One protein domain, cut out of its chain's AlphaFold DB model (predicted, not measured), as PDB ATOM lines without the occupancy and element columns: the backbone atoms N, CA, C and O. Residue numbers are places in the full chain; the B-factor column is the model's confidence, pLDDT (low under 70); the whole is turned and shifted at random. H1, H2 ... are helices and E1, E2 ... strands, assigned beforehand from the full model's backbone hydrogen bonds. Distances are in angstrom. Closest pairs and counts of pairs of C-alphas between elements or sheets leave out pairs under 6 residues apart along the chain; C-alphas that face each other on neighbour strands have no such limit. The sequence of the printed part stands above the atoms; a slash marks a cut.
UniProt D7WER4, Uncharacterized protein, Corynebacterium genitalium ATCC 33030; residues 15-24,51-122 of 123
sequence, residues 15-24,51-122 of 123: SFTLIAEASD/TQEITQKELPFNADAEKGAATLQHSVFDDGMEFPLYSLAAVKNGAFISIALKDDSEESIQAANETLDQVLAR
ATOM      1  N   SER A  15     123.642 134.229 173.702       65.44
ATOM      2  CA  SER A  15     122.704 133.808 174.743       65.44
ATOM      3  C   SER A  15     122.256 134.946 175.659       65.44
ATOM      4  O   SER A  15     123.053 135.810 176.033       65.44
ATOM      5  N   PHE A  16     121.013 134.834 176.118       72.06
ATOM      6  CA  PHE A  16     120.356 135.745 177.046       72.06
ATOM      7  C   PHE A  16     119.668 134.976 178.172       72.06
ATOM      8  O   PHE A  16     119.150 133.876 177.963       72.06
ATOM      9  N   THR A  17     119.592 135.568 179.359       77.38
ATOM     10  CA  THR A  17     118.737 135.076 180.443       77.38
ATOM     11  C   THR A  17     118.093 136.242 181.185       77.38
ATOM     12  O   THR A  17     118.789 137.168 181.584       77.38
ATOM     13  N   LEU A  18     116.772 136.164 181.398       81.38
ATOM     14  CA  LEU A  18     116.018 137.029 182.308       81.38
ATOM     15  C   LEU A  18     115.277 136.165 183.310       81.38
ATOM     16  O   LEU A  18     114.524 135.266 182.929       81.38
ATOM     17  N   ILE A  19     115.477 136.471 184.584       79.75
ATOM     18  CA  ILE A  19     114.806 135.817 185.701       79.75
ATOM     19  C   ILE A  19     114.085 136.896 186.499       79.75
ATOM     20  O   ILE A  19     114.669 137.926 186.831       79.75
ATOM     21  N   ALA A  20     112.807 136.649 186.776       80.81
ATOM     22  CA  ALA A  20     111.977 137.478 187.632       80.81
ATOM     23  C   ALA A  20     111.340 136.587 188.699       80.81
ATOM     24  O   ALA A  20     110.596 135.660 188.371       80.81
ATOM     25  N   GLU A  21     111.633 136.856 189.963       81.75
ATOM     26  CA  GLU A  21     111.148 136.062 191.091       81.75
ATOM     27  C   GLU A  21     110.842 136.945 192.305       81.75
ATOM     28  O   GLU A  21     111.184 138.130 192.334       81.75
ATOM     29  N   ALA A  22     110.142 136.393 193.299       79.06
ATOM     30  CA  ALA A  22     109.900 137.122 194.537       79.06
ATOM     31  C   ALA A  22     111.235 137.349 195.261       79.06
ATOM     32  O   ALA A  22     112.091 136.466 195.316       79.06
ATOM     33  N   SER A  23     111.451 138.550 195.787       72.56
ATOM     34  CA  SER A  23     112.752 138.902 196.347       72.56
ATOM     35  C   SER A  23     113.074 138.064 197.587       72.56
ATOM     36  O   SER A  23     114.225 137.729 197.824       72.56
ATOM     37  N   ASP A  24     112.085 137.658 198.376       75.06
ATOM     38  CA  ASP A  24     112.273 136.851 199.587       75.06
ATOM     39  C   ASP A  24     112.809 135.429 199.339       75.06
ATOM     40  O   ASP A  24     113.346 134.819 200.265       75.06
ATOM     41  N   THR A  51     140.234 125.460 185.232       82.25
ATOM     42  CA  THR A  51     140.594 126.749 185.820       82.25
ATOM     43  C   THR A  51     140.064 127.855 184.921       82.25
ATOM     44  O   THR A  51     140.160 127.790 183.693       82.25
ATOM     45  N   GLN A  52     139.484 128.876 185.541       84.81
ATOM     46  CA  GLN A  52     139.094 130.106 184.872       84.81
ATOM     47  C   GLN A  52     139.674 131.301 185.625       84.81
ATOM     48  O   GLN A  52     139.526 131.418 186.845       84.81
ATOM     49  N   GLU A  53     140.330 132.196 184.897       85.69
ATOM     50  CA  GLU A  53     140.675 133.523 185.386       85.69
ATOM     51  C   GLU A  53     139.496 134.448 185.121       85.69
ATOM     52  O   GLU A  53     139.057 134.608 183.984       85.69
ATOM     53  N   ILE A  54     138.954 135.041 186.177       84.75
ATOM     54  CA  ILE A  54     137.806 135.935 186.099       84.75
ATOM     55  C   ILE A  54     138.272 137.337 186.443       84.75
ATOM     56  O   ILE A  54     138.826 137.563 187.515       84.75
ATOM     57  N   THR A  55     137.994 138.284 185.554       87.31
ATOM     58  CA  THR A  55     138.060 139.716 185.840       87.31
ATOM     59  C   THR A  55     136.647 140.267 185.912       87.31
ATOM     60  O   THR A  55     135.867 140.096 184.981       87.31
ATOM     61  N   GLN A  56     136.317 140.945 187.004       86.06
ATOM     62  CA  GLN A  56     135.008 141.542 187.229       86.06
ATOM     63  C   GLN A  56     135.148 143.049 187.453       86.06
ATOM     64  O   GLN A  56     136.028 143.509 188.185       86.06
ATOM     65  N   LYS A  57     134.266 143.820 186.824       86.06
ATOM     66  CA  LYS A  57     134.187 145.275 186.923       86.06
ATOM     67  C   LYS A  57     132.744 145.688 187.179       86.06
ATOM     68  O   LYS A  57     131.859 145.378 186.385       86.06
ATOM     69  N   GLU A  58     132.516 146.430 188.254       85.75
ATOM     70  CA  GLU A  58     131.224 147.071 188.486       85.75
ATOM     71  C   GLU A  58     131.074 148.289 187.561       85.75
ATOM     72  O   GLU A  58     132.016 149.060 187.343       85.75
ATOM     73  N   LEU A  59     129.895 148.430 186.965       87.44
ATOM     74  CA  LEU A  59     129.523 149.575 186.140       87.44
ATOM     75  C   LEU A  59     128.498 150.431 186.893       87.44
ATOM     76  O   LEU A  59     127.767 149.908 187.736       87.44
ATOM     77  N   PRO A  60     128.397 151.737 186.587       87.38
ATOM     78  CA  PRO A  60     127.348 152.573 187.155       87.38
ATOM     79  C   PRO A  60     125.961 151.976 186.898       87.38
ATOM     80  O   PRO A  60     125.624 151.644 185.762       87.38
ATOM     81  N   PHE A  61     125.148 151.887 187.949       88.62
ATOM     82  CA  PHE A  61     123.772 151.409 187.883       88.62
ATOM     83  C   PHE A  61     122.814 152.572 188.163       88.62
ATOM     84  O   PHE A  61     122.890 153.189 189.224       88.62
ATOM     85  N   ASN A  62     121.920 152.875 187.215       87.75
ATOM     86  CA  ASN A  62     121.039 154.053 187.281       87.75
ATOM     87  C   ASN A  62     119.542 153.731 187.115       87.75
ATOM     88  O   ASN A  62     118.745 154.660 186.989       87.75
ATOM     89  N   ALA A  63     119.154 152.453 187.087       90.19
ATOM     90  CA  ALA A  63     117.755 152.073 186.906       90.19
ATOM     91  C   ALA A  63     116.904 152.427 188.141       90.19
ATOM     92  O   ALA A  63     117.407 152.476 189.268       90.19
ATOM     93  N   ASP A  64     115.603 152.643 187.935       93.12
ATOM     94  CA  ASP A  64     114.635 152.947 189.000       93.12
ATOM     95  C   ASP A  64     114.324 151.699 189.849       93.12
ATOM     96  O   ASP A  64     113.323 151.010 189.627       93.12
ATOM     97  N   ALA A  65     115.216 151.394 190.795       90.94
ATOM     98  CA  ALA A  65     115.165 150.241 191.690       90.94
ATOM     99  C   ALA A  65     115.569 150.614 193.128       90.94
ATOM    100  O   ALA A  65     116.332 151.548 193.365       90.94
ATOM    101  N   GLU A  66     115.092 149.843 194.107       90.88
ATOM    102  CA  GLU A  66     115.450 149.995 195.527       90.88
ATOM    103  C   GLU A  66     116.902 149.576 195.792       90.88
ATOM    104  O   GLU A  66     117.585 150.140 196.648       90.88
ATOM    105  N   LYS A  67     117.357 148.553 195.060       88.25
ATOM    106  CA  LYS A  67     118.730 148.044 195.038       88.25
ATOM    107  C   LYS A  67     119.054 147.576 193.632       88.25
ATOM    108  O   LYS A  67     118.178 147.029 192.961       88.25
ATOM    109  N   GLY A  68     120.301 147.734 193.214       87.69
ATOM    110  CA  GLY A  68     120.729 147.278 191.905       87.69
ATOM    111  C   GLY A  68     122.238 147.198 191.752       87.69
ATOM    112  O   GLY A  68     122.974 147.808 192.526       87.69
ATOM    113  N   ALA A  69     122.674 146.415 190.770       88.88
ATOM    114  CA  ALA A  69     124.070 146.270 190.386       88.88
ATOM    115  C   ALA A  69     124.171 146.004 188.879       88.88
ATOM    116  O   ALA A  69     123.340 145.297 188.303       88.88
ATOM    117  N   ALA A  70     125.203 146.573 188.260       89.81
ATOM    118  CA  ALA A  70     125.604 146.289 186.891       89.81
ATOM    119  C   ALA A  70     127.051 145.804 186.908       89.81
ATOM    120  O   ALA A  70     127.918 146.424 187.524       89.81
ATOM    121  N   THR A  71     127.336 144.694 186.245       89.06
ATOM    122  CA  THR A  71     128.653 144.066 186.300       89.06
ATOM    123  C   THR A  71     129.068 143.580 184.928       89.06
ATOM    124  O   THR A  71     128.313 142.885 184.256       89.06
ATOM    125  N   LEU A  72     130.299 143.909 184.552       89.19
ATOM    126  CA  LEU A  72     131.005 143.269 183.461       89.19
ATOM    127  C   LEU A  72     131.950 142.207 184.019       89.19
ATOM    128  O   LEU A  72     132.779 142.502 184.878       89.19
ATOM    129  N   GLN A  73     131.838 140.988 183.520       88.00
ATOM    130  CA  GLN A  73     132.735 139.891 183.826       88.00
ATOM    131  C   GLN A  73     133.403 139.421 182.536       88.00
ATOM    132  O   GLN A  73     132.741 139.213 181.528       88.00
ATOM    133  N   HIS A  74     134.712 139.211 182.581       89.69
ATOM    134  CA  HIS A  74     135.475 138.572 181.517       89.69
ATOM    135  C   HIS A  74     136.166 137.350 182.101       89.69
ATOM    136  O   HIS A  74     136.917 137.462 183.073       89.69
ATOM    137  N   SER A  75     135.855 136.178 181.562       87.56
ATOM    138  CA  SER A  75     136.449 134.913 181.983       87.56
ATOM    139  C   SER A  75     137.356 134.366 180.889       87.56
ATOM    140  O   SER A  75     136.958 134.334 179.728       87.56
ATOM    141  N   VAL A  76     138.553 133.931 181.270       90.06
ATOM    142  CA  VAL A  76     139.520 133.262 180.394       90.06
ATOM    143  C   VAL A  76     139.762 131.861 180.943       90.06
ATOM    144  O   VAL A  76     140.202 131.703 182.083       90.06
ATOM    145  N   PHE A  77     139.431 130.845 180.155       86.88
ATOM    146  CA  PHE A  77     139.596 129.438 180.517       86.88
ATOM    147  C   PHE A  77     141.007 128.931 180.178       86.88
ATOM    148  O   PHE A  77     141.699 129.504 179.335       86.88
ATOM    149  N   ASP A  78     141.418 127.816 180.792       87.25
ATOM    150  CA  ASP A  78     142.718 127.161 180.546       87.25
ATOM    151  C   ASP A  78     143.016 126.856 179.065       87.25
ATOM    152  O   ASP A  78     144.177 126.797 178.654       87.25
ATOM    153  N   ASP A  79     141.980 126.638 178.253       85.94
ATOM    154  CA  ASP A  79     142.090 126.377 176.813       85.94
ATOM    155  C   ASP A  79     142.174 127.659 175.960       85.94
ATOM    156  O   ASP A  79     142.268 127.581 174.732       85.94
ATOM    157  N   GLY A  80     142.179 128.828 176.604       85.12
ATOM    158  CA  GLY A  80     142.196 130.142 175.972       85.12
ATOM    159  C   GLY A  80     140.828 130.618 175.489       85.12
ATOM    160  O   GLY A  80     140.762 131.653 174.828       85.12
ATOM    161  N   MET A  81     139.741 129.891 175.781       86.19
ATOM    162  CA  MET A  81     138.395 130.379 175.503       86.19
ATOM    163  C   MET A  81     138.110 131.612 176.360       86.19
ATOM    164  O   MET A  81     138.325 131.611 177.571       86.19
ATOM    165  N   GLU A  82     137.600 132.659 175.721       88.81
ATOM    166  CA  GLU A  82     137.169 133.875 176.394       88.81
ATOM    167  C   GLU A  82     135.649 133.937 176.462       88.81
ATOM    168  O   GLU A  82     134.945 133.528 175.536       88.81
ATOM    169  N   PHE A  83     135.145 134.455 177.573       85.62
ATOM    170  CA  PHE A  83     133.722 134.531 177.838       85.62
ATOM    171  C   PHE A  83     133.382 135.855 178.524       85.62
ATOM    172  O   PHE A  83     133.566 135.986 179.741       85.62
ATOM    173  N   PRO A  84     132.922 136.856 177.757       88.81
ATOM    174  CA  PRO A  84     132.349 138.059 178.326       88.81
ATOM    175  C   PRO A  84     130.946 137.762 178.863       88.81
ATOM    176  O   PRO A  84     130.179 136.983 178.294       88.81
ATOM    177  N   LEU A  85     130.609 138.387 179.982       87.62
ATOM    178  CA  LEU A  85     129.300 138.316 180.604       87.62
ATOM    179  C   LEU A  85     128.953 139.686 181.178       87.62
ATOM    180  O   LEU A  85     129.563 140.141 182.144       87.62
ATOM    181  N   TYR A  86     127.931 140.319 180.621       90.00
ATOM    182  CA  TYR A  86     127.295 141.470 181.237       90.00
ATOM    183  C   TYR A  86     126.102 141.012 182.079       90.00
ATOM    184  O   TYR A  86     125.275 140.223 181.627       90.00
ATOM    185  N   SER A  87     126.026 141.477 183.324       88.88
ATOM    186  CA  SER A  87     124.958 141.132 184.262       88.88
ATOM    187  C   SER A  87     124.349 142.375 184.896       88.88
ATOM    188  O   SER A  87     125.051 143.296 185.311       88.88
ATOM    189  N   LEU A  88     123.028 142.360 185.008       90.12
ATOM    190  CA  LEU A  88     122.210 143.323 185.725       90.12
ATOM    191  C   LEU A  88     121.407 142.591 186.794       90.12
ATOM    192  O   LEU A  88     120.857 141.514 186.552       90.12
ATOM    193  N   ALA A  89     121.288 143.207 187.958       89.50
ATOM    194  CA  ALA A  89     120.374 142.775 188.999       89.50
ATOM    195  C   ALA A  89     119.672 143.984 189.606       89.50
ATOM    196  O   ALA A  89     120.299 145.023 189.809       89.50
ATOM    197  N   ALA A  90     118.385 143.847 189.907       91.25
ATOM    198  CA  ALA A  90     117.577 144.906 190.492       91.25
ATOM    199  C   ALA A  90     116.498 144.344 191.420       91.25
ATOM    200  O   ALA A  90     115.968 143.257 191.192       91.25
ATOM    201  N   VAL A  91     116.141 145.116 192.444       90.06
ATOM    202  CA  VAL A  91     115.004 144.842 193.329       90.06
ATOM    203  C   VAL A  91     114.038 146.018 193.290       90.06
ATOM    204  O   VAL A  91     114.451 147.161 193.497       90.06
ATOM    205  N   LYS A  92     112.754 145.741 193.062       91.62
ATOM    206  CA  LYS A  92     111.677 146.739 193.121       91.62
ATOM    207  C   LYS A  92     110.364 146.087 193.533       91.62
ATOM    208  O   LYS A  92     110.009 145.043 192.991       91.62
ATOM    209  N   ASN A  93     109.638 146.697 194.472       90.56
ATOM    210  CA  ASN A  93     108.305 146.254 194.899       90.56
ATOM    211  C   ASN A  93     108.254 144.770 195.322       90.56
ATOM    212  O   ASN A  93     107.267 144.075 195.088       90.56
ATOM    213  N   GLY A  94     109.326 144.268 195.945       85.56
ATOM    214  CA  GLY A  94     109.421 142.869 196.375       85.56
ATOM    215  C   GLY A  94     109.669 141.856 195.251       85.56
ATOM    216  O   GLY A  94     109.591 140.655 195.496       85.56
ATOM    217  N   ALA A  95     109.980 142.308 194.034       87.31
ATOM    218  CA  ALA A  95     110.461 141.464 192.947       87.31
ATOM    219  C   ALA A  95     111.973 141.642 192.762       87.31
ATOM    220  O   ALA A  95     112.490 142.759 192.834       87.31
ATOM    221  N   PHE A  96     112.664 140.535 192.509       87.75
ATOM    222  CA  PHE A  96     114.052 140.499 192.070       87.75
ATOM    223  C   PHE A  96     114.097 140.207 190.570       87.75
ATOM    224  O   PHE A  96     113.491 139.238 190.107       87.75
ATOM    225  N   ILE A  97     114.809 141.048 189.823       88.62
ATOM    226  CA  ILE A  97     115.035 140.909 188.387       88.62
ATOM    227  C   ILE A  97     116.529 140.727 188.152       88.62
ATOM    228  O   ILE A  97     117.325 141.552 188.597       88.62
ATOM    229  N   SER A  98     116.905 139.685 187.417       87.94
ATOM    230  CA  SER A  98     118.269 139.477 186.936       87.94
ATOM    231  C   SER A  98     118.272 139.313 185.423       87.94
ATOM    232  O   SER A  98     117.454 138.571 184.876       87.94
ATOM    233  N   ILE A  99     119.188 140.014 184.759       88.25
ATOM    234  CA  ILE A  99     119.451 139.897 183.326       88.25
ATOM    235  C   ILE A  99     120.927 139.559 183.142       88.25
ATOM    236  O   ILE A  99     121.782 140.206 183.741       88.25
ATOM    237  N   ALA A 100     121.226 138.569 182.307       87.12
ATOM    238  CA  ALA A 100     122.588 138.182 181.964       87.12
ATOM    239  C   ALA A 100     122.738 137.987 180.447       87.12
ATOM    240  O   ALA A 100     121.893 137.359 179.800       87.12
ATOM    241  N   LEU A 101     123.828 138.519 179.900       87.62
ATOM    242  CA  LEU A 101     124.165 138.554 178.479       87.62
ATOM    243  C   LEU A 101     125.588 138.059 178.266       87.62
ATOM    244  O   LEU A 101     126.514 138.594 178.869       87.62
ATOM    245  N   LYS A 102     125.779 137.089 177.370       86.62
ATOM    246  CA  LYS A 102     127.121 136.638 176.956       86.62
ATOM    247  C   LYS A 102     127.698 137.510 175.839       86.62
ATOM    248  O   LYS A 102     128.092 137.007 174.795       86.62
ATOM    249  N   ASP A 103     127.645 138.817 176.039       84.06
ATOM    250  CA  ASP A 103     128.170 139.843 175.142       84.06
ATOM    251  C   ASP A 103     128.401 141.115 175.970       84.06
ATOM    252  O   ASP A 103     127.617 141.422 176.876       84.06
ATOM    253  N   ASP A 104     129.486 141.824 175.683       85.44
ATOM    254  CA  ASP A 104     129.884 143.076 176.323       85.44
ATOM    255  C   ASP A 104     129.954 144.266 175.357       85.44
ATOM    256  O   ASP A 104     130.441 145.340 175.723       85.44
ATOM    257  N   SER A 105     129.423 144.108 174.141       87.94
ATOM    258  CA  SER A 105     129.253 145.213 173.203       87.94
ATOM    259  C   SER A 105     128.378 146.334 173.789       87.94
ATOM    260  O   SER A 105     127.423 146.095 174.532       87.94
ATOM    261  N   GLU A 106     128.691 147.590 173.444       88.56
ATOM    262  CA  GLU A 106     127.941 148.759 173.934       88.56
ATOM    263  C   GLU A 106     126.447 148.682 173.574       88.56
ATOM    264  O   GLU A 106     125.601 149.065 174.382       88.56
ATOM    265  N   GLU A 107     126.123 148.142 172.394       86.62
ATOM    266  CA  GLU A 107     124.751 147.943 171.916       86.62
ATOM    267  C   GLU A 107     123.993 146.921 172.776       86.62
ATOM    268  O   GLU A 107     122.901 147.218 173.268       86.62
ATOM    269  N   SER A 108     124.591 145.754 173.039       85.56
ATOM    270  CA  SER A 108     123.987 144.727 173.896       85.56
ATOM    271  C   SER A 108     123.826 145.202 175.337       85.56
ATOM    272  O   SER A 108     122.779 144.974 175.949       85.56
ATOM    273  N   ILE A 109     124.818 145.919 175.874       88.75
ATOM    274  CA  ILE A 109     124.736 146.537 177.203       88.75
ATOM    275  C   ILE A 109     123.578 147.535 177.253       88.75
ATOM    276  O   ILE A 109     122.761 147.480 178.178       88.75
ATOM    277  N   GLN A 110     123.477 148.439 176.275       89.56
ATOM    278  CA  GLN A 110     122.397 149.422 176.221       89.56
ATOM    279  C   GLN A 110     121.030 148.732 176.187       89.56
ATOM    280  O   GLN A 110     120.162 149.051 177.002       89.56
ATOM    281  N   ALA A 111     120.855 147.745 175.315       86.62
ATOM    282  CA  ALA A 111     119.586 147.048 175.173       86.62
ATOM    283  C   ALA A 111     119.195 146.244 176.429       86.62
ATOM    284  O   ALA A 111     118.009 146.170 176.768       86.62
ATOM    285  N   ALA A 112     120.160 145.696 177.177       88.81
ATOM    286  CA  ALA A 112     119.886 145.083 178.480       88.81
ATOM    287  C   ALA A 112     119.395 146.101 179.516       88.81
ATOM    288  O   ALA A 112     118.452 145.808 180.252       88.81
ATOM    289  N   ASN A 113     120.011 147.285 179.569       91.12
ATOM    290  CA  ASN A 113     119.582 148.354 180.474       91.12
ATOM    291  C   ASN A 113     118.167 148.827 180.128       91.12
ATOM    292  O   ASN A 113     117.308 148.888 181.004       91.12
ATOM    293  N   GLU A 114     117.886 149.059 178.844       90.38
ATOM    294  CA  GLU A 114     116.546 149.433 178.382       90.38
ATOM    295  C   GLU A 114     115.510 148.343 178.692       90.38
ATOM    296  O   GLU A 114     114.383 148.639 179.093       90.38
ATOM    297  N   THR A 115     115.891 147.070 178.559       89.31
ATOM    298  CA  THR A 115     115.041 145.936 178.941       89.31
ATOM    299  C   THR A 115     114.749 145.944 180.438       89.31
ATOM    300  O   THR A 115     113.592 145.783 180.835       89.31
ATOM    301  N   LEU A 116     115.770 146.147 181.276       91.38
ATOM    302  CA  LEU A 116     115.597 146.233 182.721       91.38
ATOM    303  C   LEU A 116     114.630 147.364 183.085       91.38
ATOM    304  O   LEU A 116     113.667 147.125 183.811       91.38
ATOM    305  N   ASP A 117     114.832 148.559 182.533       92.38
ATOM    306  CA  ASP A 117     113.968 149.716 182.781       92.38
ATOM    307  C   ASP A 117     112.517 149.438 182.375       92.38
ATOM    308  O   ASP A 117     111.576 149.743 183.113       92.38
ATOM    309  N   GLN A 118     112.313 148.785 181.229       90.56
ATOM    310  CA  GLN A 118     110.989 148.363 180.785       90.56
ATOM    311  C   GLN A 118     110.333 147.375 181.763       90.56
ATOM    312  O   GLN A 118     109.129 147.478 182.018       90.56
ATOM    313  N   VAL A 119     111.084 146.418 182.307       89.50
ATOM    314  CA  VAL A 119     110.565 145.459 183.295       89.50
ATOM    315  C   VAL A 119     110.221 146.175 184.600       89.50
ATOM    316  O   VAL A 119     109.101 146.038 185.091       89.50
ATOM    317  N   LEU A 120     111.132 146.998 185.117       90.38
ATOM    318  CA  LEU A 120     110.950 147.745 186.363       90.38
ATOM    319  C   LEU A 120     109.814 148.773 186.286       90.38
ATOM    320  O   LEU A 120     109.182 149.059 187.299       90.38
ATOM    321  N   ALA A 121     109.514 149.327 185.110       92.12
ATOM    322  CA  ALA A 121     108.376 150.230 184.922       92.12
ATOM    323  C   ALA A 121     107.006 149.530 185.038       92.12
ATOM    324  O   ALA A 121     105.978 150.201 185.132       92.12
ATOM    325  N   ARG A 122     106.976 148.192 184.985       88.31
ATOM    326  CA  ARG A 122     105.753 147.373 185.063       88.31
ATOM    327  C   ARG A 122     105.531 146.743 186.441       88.31
ATOM    328  O   ARG A 122     104.485 146.123 186.636       88.31
TER     329      ARG A 122
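AT A GLANCE: This is residues 15 to 24 and 51 to 122 of the 123 residues of an uncharacterized protein of Corynebacterium genitalium ATCC 33030 (UniProt D7WER4). Look first for one twisted sheet of five antiparallel strands, a wall with a single helix, H1, packed over one face and no named helix over the other. H1 covers E5 and E4 and runs along them, while E2, at the far edge of the sheet, is left uncovered. The printed part has 82 residues with five named strands and then one named helix, E1 E2 E3 E4 E5 H1 along the chain, and the sheet's order is E1, E5, E4, E3, E2. The class is mixed, helices and strands; the whole is compact, with a radius of gyration of the C-alphas of 13.5 A, and only just elongated, spanning 43 by 28 by 22 A.

IN THESE COORDINATES: Begin with E4, residues 82 to 92: find C-alpha 82 at (137.169, 133.875, 176.394), from which the strand runs 33.1 A to C-alpha 92 at (111.677, 146.739, 193.121). E3, residues 67 to 77, is 31.5 A long, and E2, residues 51 to 59, is 25.4 A. Look then at E5, residues 95 to 101, 20.1 A, and E1, residues 16 to 22, 20.4 A. H1, residues 106 to 120, runs 21.1 A and ends at C-alpha 120, (110.950, 147.745, 186.363).

HOW THE PARTS SIT: E2, E3, E4 and E5 form a meander, each strand the antiparallel neighbour of the one before, and each successive two are a hairpin. Between E4 and E3 find N 87 and O 71, 2.8 A apart, within hydrogen-bond range. Between E5 and E4 look at N 99 and O 88, 2.9 A. E3 and E2 stand at 148 degrees between their directions, with N 55 and O 74 at 2.8 A. At the other edge E1 is antiparallel to E5, with N 19 and O 98 at 2.9 A. H1 is on the sheet at a height of 9.4 A, over E5 and E4, making two layers, a helix on one face of a sheet; on the local plane it stands at 17 degrees to E4, along the strands. Its closest C-alphas to E5 are those of Ala 112 and Ile 99, 7.1 A apart, and to E4 those of Leu 120 and Lys 92, 6.9 A. E1 and H1 are near each other, with 5 pairs of C-alphas within 10 A; E2 and E5 are apart. In H1 every O i to N i+4 pair is within hydrogen-bond range.

THE WHOLE: The two C-alphas farthest apart are those of Asp 79 and Asn 93, 43.2 A. Residues 25 to 50 are not printed, and C-alphas 24 and 51 stand 33.1 A apart across this cut, which falls in the link from E1 to E2. Of the links that are printed whole, E2 to E3 is short and the others are tight. The mean pLDDT of the printed part is 86.8, and residue 15 is under 70.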